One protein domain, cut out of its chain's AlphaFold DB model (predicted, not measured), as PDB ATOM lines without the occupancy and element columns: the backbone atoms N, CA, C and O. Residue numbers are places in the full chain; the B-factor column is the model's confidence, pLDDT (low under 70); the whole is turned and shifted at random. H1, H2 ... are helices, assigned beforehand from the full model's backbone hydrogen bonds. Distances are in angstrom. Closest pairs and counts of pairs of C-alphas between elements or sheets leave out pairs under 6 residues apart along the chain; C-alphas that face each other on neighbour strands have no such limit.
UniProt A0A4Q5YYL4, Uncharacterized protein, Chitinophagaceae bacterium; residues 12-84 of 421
ATOM      1  N   LYS A  12     -35.170 -10.096  85.796       86.06
ATOM      2  CA  LYS A  12     -35.367  -9.401  84.520       86.06
ATOM      3  C   LYS A  12     -36.223 -10.222  83.560       86.06
ATOM      4  O   LYS A  12     -35.880 -11.358  83.260       86.06
ATOM      5  N   ALA A  13     -37.257  -9.596  83.005       83.88
ATOM      6  CA  ALA A  13     -38.035 -10.114  81.885       83.88
ATOM      7  C   ALA A  13     -38.137  -9.051  80.782       83.88
ATOM      8  O   ALA A  13     -38.229  -7.852  81.058       83.88
ATOM      9  N   THR A  14     -38.105  -9.481  79.524       81.06
ATOM     10  CA  THR A  14     -38.309  -8.618  78.349       81.06
ATOM     11  C   THR A  14     -39.668  -8.884  77.700       81.06
ATOM     12  O   THR A  14     -40.247  -9.951  77.898       81.06
ATOM     13  N   ASN A  15     -40.169  -7.942  76.889       72.75
ATOM     14  CA  ASN A  15     -41.445  -8.096  76.173       72.75
ATOM     15  C   ASN A  15     -41.455  -9.382  75.328       72.75
ATOM     16  O   ASN A  15     -42.383 -10.176  75.426       72.75
ATOM     17  N   LYS A  16     -40.372  -9.643  74.573       77.12
ATOM     18  CA  LYS A  16     -40.233 -10.850  73.737       77.12
ATOM     19  C   LYS A  16     -40.345 -12.142  74.551       77.12
ATOM     20  O   LYS A  16     -40.989 -13.077  74.092       77.12
ATOM     21  N   GLN A  17     -39.765 -12.173  75.751       79.44
ATOM     22  CA  GLN A  17     -39.809 -13.343  76.633       79.44
ATOM     23  C   GLN A  17     -41.215 -13.598  77.196       79.44
ATOM     24  O   GLN A  17     -41.626 -14.751  77.288       79.44
ATOM     25  N   LEU A  18     -41.977 -12.547  77.523       75.88
ATOM     26  CA  LEU A  18     -43.374 -12.700  77.955       75.88
ATOM     27  C   LEU A  18     -44.293 -13.135  76.799       75.88
ATOM     28  O   LEU A  18     -45.140 -14.009  76.982       75.88
ATOM     29  N   ILE A  19     -44.106 -12.563  75.601       73.81
ATOM     30  CA  ILE A  19     -44.897 -12.902  74.404       73.81
ATOM     31  C   ILE A  19     -44.677 -14.363  74.007       73.81
ATOM     32  O   ILE A  19     -45.637 -15.103  73.815       73.81
ATOM     33  N   ARG A  20     -43.413 -14.797  73.935       78.31
ATOM     34  CA  ARG A  20     -43.039 -16.172  73.566       78.31
ATOM     35  C   ARG A  20     -43.358 -17.204  74.650       78.31
ATOM     36  O   ARG A  20     -43.177 -18.392  74.419       78.31
ATOM     37  N   GLY A  21     -43.816 -16.764  75.825       76.12
ATOM     38  CA  GLY A  21     -44.120 -17.640  76.956       76.12
ATOM     39  C   GLY A  21     -42.888 -18.191  77.678       76.12
ATOM     40  O   GLY A  21     -43.040 -19.036  78.550       76.12
ATOM     41  N   GLU A  22     -41.687 -17.696  77.365       82.62
ATOM     42  CA  GLU A  22     -40.436 -18.053  78.054       82.62
ATOM     43  C   GLU A  22     -40.457 -17.600  79.525       82.62
ATOM     44  O   GLU A  22     -39.854 -18.226  80.394       82.62
ATOM     45  N   VAL A  23     -41.185 -16.516  79.815       84.00
ATOM     46  CA  VAL A  23     -41.556 -16.101  81.172       84.00
ATOM     47  C   VAL A  23     -43.081 -16.054  81.242       84.00
ATOM     48  O   VAL A  23     -43.715 -15.250  80.559       84.00
ATOM     49  N   THR A  24     -43.684 -16.923  82.052       87.25
ATOM     50  CA  THR A  24     -45.143 -16.985  82.227       87.25
ATOM     51  C   THR A  24     -45.639 -15.965  83.255       87.25
ATOM     52  O   THR A  24     -44.862 -15.421  84.050       87.25
ATOM     53  N   LEU A  25     -46.949 -15.697  83.255       85.62
ATOM     54  CA  LEU A  25     -47.574 -14.801  84.233       85.62
ATOM     55  C   LEU A  25     -47.468 -15.371  85.660       85.62
ATOM     56  O   LEU A  25     -47.322 -14.623  86.623       85.62
ATOM     57  N   GLU A  26     -47.435 -16.692  85.789       86.19
ATOM     58  CA  GLU A  26     -47.293 -17.455  87.027       86.19
ATOM     59  C   GLU A  26     -45.875 -17.329  87.593       86.19
ATOM     60  O   GLU A  26     -45.708 -17.097  88.792       86.19
ATOM     61  N   ILE A  27     -44.851 -17.385  86.728       87.25
ATOM     62  CA  ILE A  27     -43.462 -17.092  87.112       87.25
ATOM     63  C   ILE A  27     -43.369 -15.658  87.638       87.25
ATOM     64  O   ILE A  27     -42.757 -15.413  88.679       87.25
ATOM     65  N   LEU A  28     -44.009 -14.708  86.953       87.50
ATOM     66  CA  LEU A  28     -44.026 -13.314  87.387       87.50
ATOM     67  C   LEU A  28     -44.758 -13.142  88.732       87.50
ATOM     68  O   LEU A  28     -44.301 -12.374  89.583       87.50
ATOM     69  N   LYS A  29     -45.838 -13.901  88.961       88.12
ATOM     70  CA  LYS A  29     -46.624 -13.884  90.209       88.12
ATOM     71  C   LYS A  29     -45.793 -14.399  91.382       88.12
ATOM     72  O   LYS A  29     -45.797 -13.796  92.455       88.12
ATOM     73  N   GLU A  30     -45.002 -15.444  91.159       87.38
ATOM     74  CA  GLU A  30     -44.073 -15.972  92.160       87.38
ATOM     75  C   GLU A  30     -42.923 -15.000  92.464       87.38
ATOM     76  O   GLU A  30     -42.562 -14.802  93.625       87.38
ATOM     77  N   VAL A  31     -42.378 -14.322  91.449       88.50
ATOM     78  CA  VAL A  31     -41.366 -13.270  91.652       88.50
ATOM     79  C   VAL A  31     -41.928 -12.128  92.498       88.50
ATOM     80  O   VAL A  31     -41.258 -11.664  93.421       88.50
ATOM     81  N   PHE A  32     -43.158 -11.684  92.229       89.88
ATOM     82  CA  PHE A  32     -43.797 -10.624  93.013       89.88
ATOM     83  C   PHE A  32     -44.007 -11.050  94.462       89.88
ATOM     84  O   PHE A  32     -43.699 -10.274  95.368       89.88
ATOM     85  N   ARG A  33     -44.432 -12.298  94.688       86.94
ATOM     86  CA  ARG A  33     -44.562 -12.882  96.027       86.94
ATOM     87  C   ARG A  33     -43.224 -12.881  96.774       86.94
ATOM     88  O   ARG A  33     -43.168 -12.382  97.896       86.94
ATOM     89  N   LYS A  34     -42.141 -13.349  96.141       88.25
ATOM     90  CA  LYS A  34     -40.785 -13.366  96.728       88.25
ATOM     91  C   LYS A  34     -40.249 -11.971  97.049       88.25
ATOM     92  O   LYS A  34     -39.548 -11.800  98.040       88.25
ATOM     93  N   LEU A  35     -40.586 -10.977  96.228       85.50
ATOM     94  CA  LEU A  35     -40.193  -9.580  96.433       85.50
ATOM     95  C   LEU A  35     -41.163  -8.796  97.340       85.50
ATOM     96  O   LEU A  35     -40.954  -7.604  97.563       85.50
ATOM     97  N   GLY A  36     -42.226  -9.425  97.856       85.56
ATOM     98  CA  GLY A  36     -43.224  -8.770  98.709       85.56
ATOM     99  C   GLY A  36     -44.051  -7.688  97.998       85.56
ATOM    100  O   GLY A  36     -44.518  -6.741  98.639       85.56
ATOM    101  N   ILE A  37     -44.213  -7.799  96.677       85.25
ATOM    102  CA  ILE A  37     -44.937  -6.846  95.831       85.25
ATOM    103  C   ILE A  37     -46.429  -7.207  95.830       85.25
ATOM    104  O   ILE A  37     -46.875  -8.052  95.064       85.25
ATOM    105  N   ASP A  38     -47.201  -6.540  96.688       82.00
ATOM    106  CA  ASP A  38     -48.661  -6.704  96.831       82.00
ATOM    107  C   ASP A  38     -49.456  -5.456  96.398       82.00
ATOM    108  O   ASP A  38     -50.660  -5.339  96.634       82.00
ATOM    109  N   SER A  39     -48.769  -4.468  95.822       78.06
ATOM    110  CA  SER A  39     -49.352  -3.197  95.401       78.06
ATOM    111  C   SER A  39     -48.510  -2.524  94.320       78.06
ATOM    112  O   SER A  39     -47.286  -2.678  94.265       78.06
ATOM    113  N   GLN A  40     -49.157  -1.674  93.519       73.19
ATOM    114  CA  GLN A  40     -48.496  -0.839  92.507       73.19
ATOM    115  C   GLN A  40     -47.378   0.036  93.096       73.19
ATOM    116  O   GLN A  40     -46.338   0.238  92.471       73.19
ATOM    117  N   HIS A  41     -47.555   0.528  94.327       73.06
ATOM    118  CA  HIS A  41     -46.534   1.328  95.000       73.06
ATOM    119  C   HIS A  41     -45.257   0.518  95.261       73.06
ATOM    120  O   HIS A  41     -44.163   0.969  94.920       73.06
ATOM    121  N   LYS A  42     -45.386  -0.703  95.795       78.69
ATOM    122  CA  LYS A  42     -44.236  -1.591  96.014       78.69
ATOM    123  C   LYS A  42     -43.599  -2.045  94.702       78.69
ATOM    124  O   LYS A  42     -42.377  -2.133  94.628       78.69
ATOM    125  N   LEU A  43     -44.397  -2.241  93.651       80.81
ATOM    126  CA  LEU A  43     -43.887  -2.535  92.311       80.81
ATOM    127  C   LEU A  43     -43.004  -1.393  91.783       80.81
ATOM    128  O   LEU A  43     -41.912  -1.634  91.267       80.81
ATOM    129  N   LEU A  44     -43.443  -0.142  91.953       72.00
ATOM    130  CA  LEU A  44     -42.668   1.035  91.561       72.00
ATOM    131  C   LEU A  44     -41.364   1.155  92.364       72.00
ATOM    132  O   LEU A  44     -40.319   1.459  91.787       72.00
ATOM    133  N   LEU A  45     -41.408   0.902  93.676       73.56
ATOM    134  CA  LEU A  45     -40.213   0.898  94.526       73.56
ATOM    135  C   LEU A  45     -39.211  -0.180  94.086       73.56
ATOM    136  O   LEU A  45     -38.027   0.127  93.964       73.56
ATOM    137  N   ALA A  46     -39.680  -1.387  93.755       79.44
ATOM    138  CA  ALA A  46     -38.840  -2.477  93.253       79.44
ATOM    139  C   ALA A  46     -38.199  -2.162  91.886       79.44
ATOM    140  O   ALA A  46     -37.045  -2.519  91.638       79.44
ATOM    141  N   LYS A  47     -38.915  -1.445  91.005       79.25
ATOM    142  CA  LYS A  47     -38.356  -0.933  89.742       79.25
ATOM    143  C   LYS A  47     -37.288   0.139  89.991       79.25
ATOM    144  O   LYS A  47     -36.229   0.104  89.365       79.25
ATOM    145  N   LYS A  48     -37.530   1.072  90.924       75.69
ATOM    146  CA  LYS A  48     -36.582   2.147  91.281       75.69
ATOM    147  C   LYS A  48     -35.301   1.621  91.923       75.69
ATOM    148  O   LYS A  48     -34.221   2.081  91.570       75.69
ATOM    149  N   SER A  49     -35.413   0.646  92.824       78.88
ATOM    150  CA  SER A  49     -34.261   0.003  93.466       78.88
ATOM    151  C   SER A  49     -33.505  -0.953  92.539       78.88
ATOM    152  O   SER A  49     -32.517  -1.550  92.954       78.88
ATOM    153  N   LYS A  50     -33.959  -1.104  91.286       80.56
ATOM    154  CA  LYS A  50     -33.452  -2.061  90.296       80.56
ATOM    155  C   LYS A  50     -33.568  -3.523  90.733       80.56
ATOM    156  O   LYS A  50     -33.008  -4.365  90.051       80.56
ATOM    157  N   ALA A  51     -34.317  -3.854  91.786       79.69
ATOM    158  CA  ALA A  51     -34.567  -5.243  92.183       79.69
ATOM    159  C   ALA A  51     -35.368  -6.021  91.118       79.69
ATOM    160  O   ALA A  51     -35.268  -7.243  91.021       79.69
ATOM    161  N   LEU A  52     -36.140  -5.300  90.297       83.81
ATOM    162  CA  LEU A  52     -37.030  -5.862  89.290       83.81
ATOM    163  C   LEU A  52     -36.983  -5.051  87.986       83.81
ATOM    164  O   LEU A  52     -37.248  -3.848  87.983       83.81
ATOM    165  N   LYS A  53     -36.718  -5.716  86.855       84.44
ATOM    166  CA  LYS A  53     -36.784  -5.126  85.509       84.44
ATOM    167  C   LYS A  53     -37.737  -5.919  84.620       84.44
ATOM    168  O   LYS A  53     -37.361  -6.932  84.046       84.44
ATOM    169  N   ILE A  54     -38.963  -5.438  84.485       83.19
ATOM    170  CA  ILE A  54     -40.019  -6.081  83.691       83.19
ATOM    171  C   ILE A  54     -40.598  -5.095  82.670       83.19
ATOM    172  O   ILE A  54     -40.369  -3.888  82.817       83.19
ATOM    173  N   PRO A  55     -41.353  -5.583  81.673       76.31
ATOM    174  CA  PRO A  55     -42.078  -4.746  80.721       76.31
ATOM    175  C   PRO A  55     -42.980  -3.688  81.368       76.31
ATOM    176  O   PRO A  55     -43.302  -3.728  82.564       76.31
ATOM    177  N   GLY A  56     -43.365  -2.700  80.562       70.81
ATOM    178  CA  GLY A  56     -44.313  -1.663  80.966       70.81
ATOM    179  C   GLY A  56     -45.650  -2.260  81.408       70.81
ATOM    180  O   GLY A  56     -46.042  -3.316  80.916       70.81
ATOM    181  N   TYR A  57     -46.352  -1.584  82.325       74.06
ATOM    182  CA  TYR A  57     -47.656  -2.037  82.833       74.06
ATOM    183  C   TYR A  57     -48.619  -2.387  81.694       74.06
ATOM    184  O   TYR A  57     -49.230  -3.447  81.731       74.06
ATOM    185  N   TYR A  58     -48.686  -1.533  80.664       70.44
ATOM    186  CA  TYR A  58     -49.558  -1.721  79.504       70.44
ATOM    187  C   TYR A  58     -49.354  -3.091  78.852       70.44
ATOM    188  O   TYR A  58     -50.289  -3.867  78.709       70.44
ATOM    189  N   HIS A  59     -48.103  -3.419  78.533       71.25
ATOM    190  CA  HIS A  59     -47.773  -4.631  77.797       71.25
ATOM    191  C   HIS A  59     -48.098  -5.893  78.603       71.25
ATOM    192  O   HIS A  59     -48.569  -6.882  78.056       71.25
ATOM    193  N   ILE A  60     -47.883  -5.856  79.921       79.56
ATOM    194  CA  ILE A  60     -48.243  -6.987  80.782       79.56
ATOM    195  C   ILE A  60     -49.761  -7.053  80.969       79.56
ATOM    196  O   ILE A  60     -50.310  -8.146  80.992       79.56
ATOM    197  N   ASN A  61     -50.448  -5.912  81.040       80.50
ATOM    198  CA  ASN A  61     -51.903  -5.852  81.129       80.50
ATOM    199  C   ASN A  61     -52.591  -6.435  79.888       80.50
ATOM    200  O   ASN A  61     -53.514  -7.223  80.048       80.50
ATOM    201  N   GLU A  62     -52.113  -6.132  78.680       78.69
ATOM    202  CA  GLU A  62     -52.593  -6.761  77.437       78.69
ATOM    203  C   GLU A  62     -52.386  -8.282  77.446       78.69
ATOM    204  O   GLU A  62     -53.263  -9.055  77.061       78.69
ATOM    205  N   ILE A  63     -51.236  -8.742  77.943       81.62
ATOM    206  CA  ILE A  63     -50.948 -10.176  78.069       81.62
ATOM    207  C   ILE A  63     -51.863 -10.829  79.118       81.62
ATOM    208  O   ILE A  63     -52.360 -11.929  78.889       81.62
ATOM    209  N   CYS A  64     -52.124 -10.167  80.248       82.88
ATOM    210  CA  CYS A  64     -53.074 -10.638  81.257       82.88
ATOM    211  C   CYS A  64     -54.490 -10.731  80.677       82.88
ATOM    212  O   CYS A  64     -55.112 -11.787  80.784       82.88
ATOM    213  N   LEU A  65     -54.965  -9.684  80.000       80.56
ATOM    214  CA  LEU A  65     -56.296  -9.662  79.397       80.56
ATOM    215  C   LEU A  65     -56.444 -10.752  78.332       80.56
ATOM    216  O   LEU A  65     -57.390 -11.530  78.386       80.56
ATOM    217  N   SER A  66     -55.481 -10.866  77.416       82.44
ATOM    218  CA  SER A  66     -55.530 -11.860  76.335       82.44
ATOM    219  C   SER A  66     -55.432 -13.307  76.825       82.44
ATOM    220  O   SER A  66     -56.101 -14.176  76.271       82.44
ATOM    221  N   LYS A  67     -54.620 -13.592  77.853       84.19
ATOM    222  CA  LYS A  67     -54.419 -14.966  78.347       84.19
ATOM    223  C   LYS A  67     -55.403 -15.394  79.430       84.19
ATOM    224  O   LYS A  67     -55.631 -16.588  79.586       84.19
ATOM    225  N   THR A  68     -55.932 -14.454  80.210       84.31
ATOM    226  CA  THR A  68     -56.679 -14.769  81.442       84.31
ATOM    227  C   THR A  68     -58.032 -14.071  81.530       84.31
ATOM    228  O   THR A  68     -58.822 -14.399  82.407       84.31
ATOM    229  N   GLY A  69     -58.310 -13.101  80.652       83.12
ATOM    230  CA  GLY A  69     -59.507 -12.258  80.723       83.12
ATOM    231  C   GLY A  69     -59.498 -11.243  81.872       83.12
ATOM    232  O   GLY A  69     -60.439 -10.467  82.004       83.12
ATOM    233  N   LEU A  70     -58.448 -11.225  82.699       81.38
ATOM    234  CA  LEU A  70     -58.315 -10.345  83.857       81.38
ATOM    235  C   LEU A  70     -57.311  -9.224  83.584       81.38
ATOM    236  O   LEU A  70     -56.338  -9.400  82.849       81.38
ATOM    237  N   THR A  71     -57.524  -8.068  84.215       80.25
ATOM    238  CA  THR A  71     -56.538  -6.979  84.192       80.25
ATOM    239  C   THR A  71     -55.272  -7.390  84.946       80.25
ATOM    240  O   THR A  71     -55.291  -8.307  85.769       80.25
ATOM    241  N   PHE A  72     -54.156  -6.695  84.712       82.12
ATOM    242  CA  PHE A  72     -52.920  -6.914  85.466       82.12
ATOM    243  C   PHE A  72     -53.153  -6.806  86.979       82.12
ATOM    244  O   PHE A  72     -52.715  -7.658  87.746       82.12
ATOM    245  N   ASP A  73     -53.872  -5.774  87.416       80.25
ATOM    246  CA  ASP A  73     -54.154  -5.563  88.835       80.25
ATOM    247  C   ASP A  73     -54.985  -6.696  89.449       80.25
ATOM    248  O   ASP A  73     -54.689  -7.121  90.568       80.25
ATOM    249  N   ASP A  74     -55.987  -7.195  88.719       81.62
ATOM    250  CA  ASP A  74     -56.856  -8.272  89.195       81.62
ATOM    251  C   ASP A  74     -56.128  -9.625  89.187       81.62
ATOM    252  O   ASP A  74     -56.193 -10.364  90.166       81.62
ATOM    253  N   PHE A  75     -55.357  -9.930  88.135       85.69
ATOM    254  CA  PHE A  75     -54.589 -11.175  88.036       85.69
ATOM    255  C   PHE A  75     -53.520 -11.300  89.139       85.69
ATOM    256  O   PHE A  75     -53.312 -12.381  89.707       85.69
ATOM    257  N   PHE A  76     -52.839 -10.193  89.462       85.19
ATOM    258  CA  PHE A  76     -51.822 -10.134  90.519       85.19
ATOM    259  C   PHE A  76     -52.388  -9.784  91.907       85.19
ATOM    260  O   PHE A  76     -51.608  -9.656  92.850       85.19
ATOM    261  N   GLU A  77     -53.714  -9.668  92.048       84.00
ATOM    262  CA  GLU A  77     -54.416  -9.428  93.320       84.00
ATOM    263  C   GLU A  77     -53.876  -8.208  94.093       84.00
ATOM    264  O   GLU A  77     -53.724  -8.212  95.318       84.00
ATOM    265  N   PHE A  78     -53.544  -7.131  93.379       82.44
ATOM    266  CA  PHE A  78     -52.959  -5.949  94.005       82.44
ATOM    267  C   PHE A  78     -53.957  -5.225  94.914       82.44
ATOM    268  O   PHE A  78     -55.072  -4.882  94.514       82.44
ATOM    269  N   LYS A  79     -53.519  -4.892  96.137       69.44
ATOM    270  CA  LYS A  79     -54.341  -4.173  97.123       69.44
ATOM    271  C   LYS A  79     -54.850  -2.848  96.535       69.44
ATOM    272  O   LYS A  79     -54.070  -1.995  96.091       69.44
ATOM    273  N   ARG A  80     -56.177  -2.668  96.526       56.53
ATOM    274  CA  ARG A  80     -56.842  -1.448  96.040       56.53
ATOM    275  C   ARG A  80     -56.584  -0.291  97.010       56.53
ATOM    276  O   ARG A  80     -56.714  -0.439  98.219       56.53
ATOM    277  N   SER A  81     -56.226   0.876  96.474       50.66
ATOM    278  CA  SER A  81     -56.152   2.110  97.263       50.66
ATOM    279  C   SER A  81     -57.542   2.733  97.296       50.66
ATOM    280  O   SER A  81     -58.049   3.130  96.253       50.66
ATOM    281  N   VAL A  82     -58.149   2.823  98.478       45.88
ATOM    282  CA  VAL A  82     -59.570   3.179  98.678       45.88
ATOM    283  C   VAL A  82     -59.886   4.650  98.347       45.88
ATOM    284  O   VAL A  82     -61.038   5.020  98.171       45.88
ATOM    285  N   THR A  83     -58.880   5.518  98.223       44.28
ATOM    286  CA  THR A  83     -59.090   6.974  98.294       44.28
ATOM    287  C   THR A  83     -59.140   7.738  96.971       44.28
ATOM    288  O   THR A  83     -59.523   8.904  96.997       44.28
ATOM    289  N   LYS A  84     -58.791   7.154  95.815       42.66
ATOM    290  CA  LYS A  84     -58.926   7.818  94.499       42.66
ATOM    291  C   LYS A  84     -59.109   6.769  93.396       42.66
ATOM    292  O   LYS A  84     -58.300   5.838  93.373       42.66
TER     293      LYS A  84
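Overview. This is residues 12 to 84 of the 421 residues of an uncharacterized protein of Chitinophagaceae bacterium (UniProt A0A4Q5YYL4). Look first at the longest helix, H4, with the short H5 packed on its side; H2 comes near H4 with its first residue and slants steeply away, H1 sits at the corner by H4 and H2, and H3 lies off at the other end of H2. Contacts between the helices are few, and residues 79 to 84 run out as a tail beyond H5. The printed part has 73 residues with five named helices, in the order H1, H2, H3, H4, H5, and no named strand; its class is all helix. It is compact, with a radius of gyration of the C-alphas of 11.9 A, and spans 36 by 28 by 19 A.

Arrangement. Begin at H4, residues 57 to 68. It touches H5, residues 72 to 75; the closest C-alphas are those of Asn 61 and Phe 72, 4.6 A apart. With residues 59 to 63 alone, H4 only just touches H1, residues 15 to 19, with 3 pairs of C-alphas within 8 A; the closest are those of Asn 15 and His 59, 7.4 A apart. H2, residues 25 to 34, is close to H4 but not clearly touching: the closest C-alphas, of Leu 25 and Cys 64, are 7.5 A apart. H2 and H4 run opposite ways at a steep tilt of 58 degrees. H1 and H2 are close but not clearly touching, with the C-alphas of Leu 18 and Leu 25 closest at 7.8 A. H3, residues 40 to 48, touches no helix; it is apart from H2, but only just, with their closest C-alphas at 8.1 A. In the backbones of H1, H2, H3 and H4, every O i to N i+4 pair is within hydrogen-bond range; H5 is too short for such a pair, and its one O i to N i+3 pair is not within range.

Along the chain. Find C-alpha 57 at (-47.656, -2.037, 82.833); from there H4 runs 15.7 A to C-alpha 68 at (-56.679, -14.769, 81.442). H5 follows and ends at C-alpha 75, (-54.589, -11.175, 88.036). Go back to C-alpha 15 at (-41.445, -8.096, 76.173), where H1 begins. H2 measures 14.3 A from C-alpha 25 to C-alpha 34, and H3 12.3 A from C-alpha 40 to C-alpha 48.

Size, cuts and confidence. The two C-alphas farthest apart are those of Arg 20 and Thr 83, at 37.5 A. The printed part has no cut. The links H1 to H2, H2 to H3 and H4 to H5 are tight, H3 to H4 is short, and no link is long. The mean pLDDT of the printed part is 78.6; residues 79 to 84 are under 70.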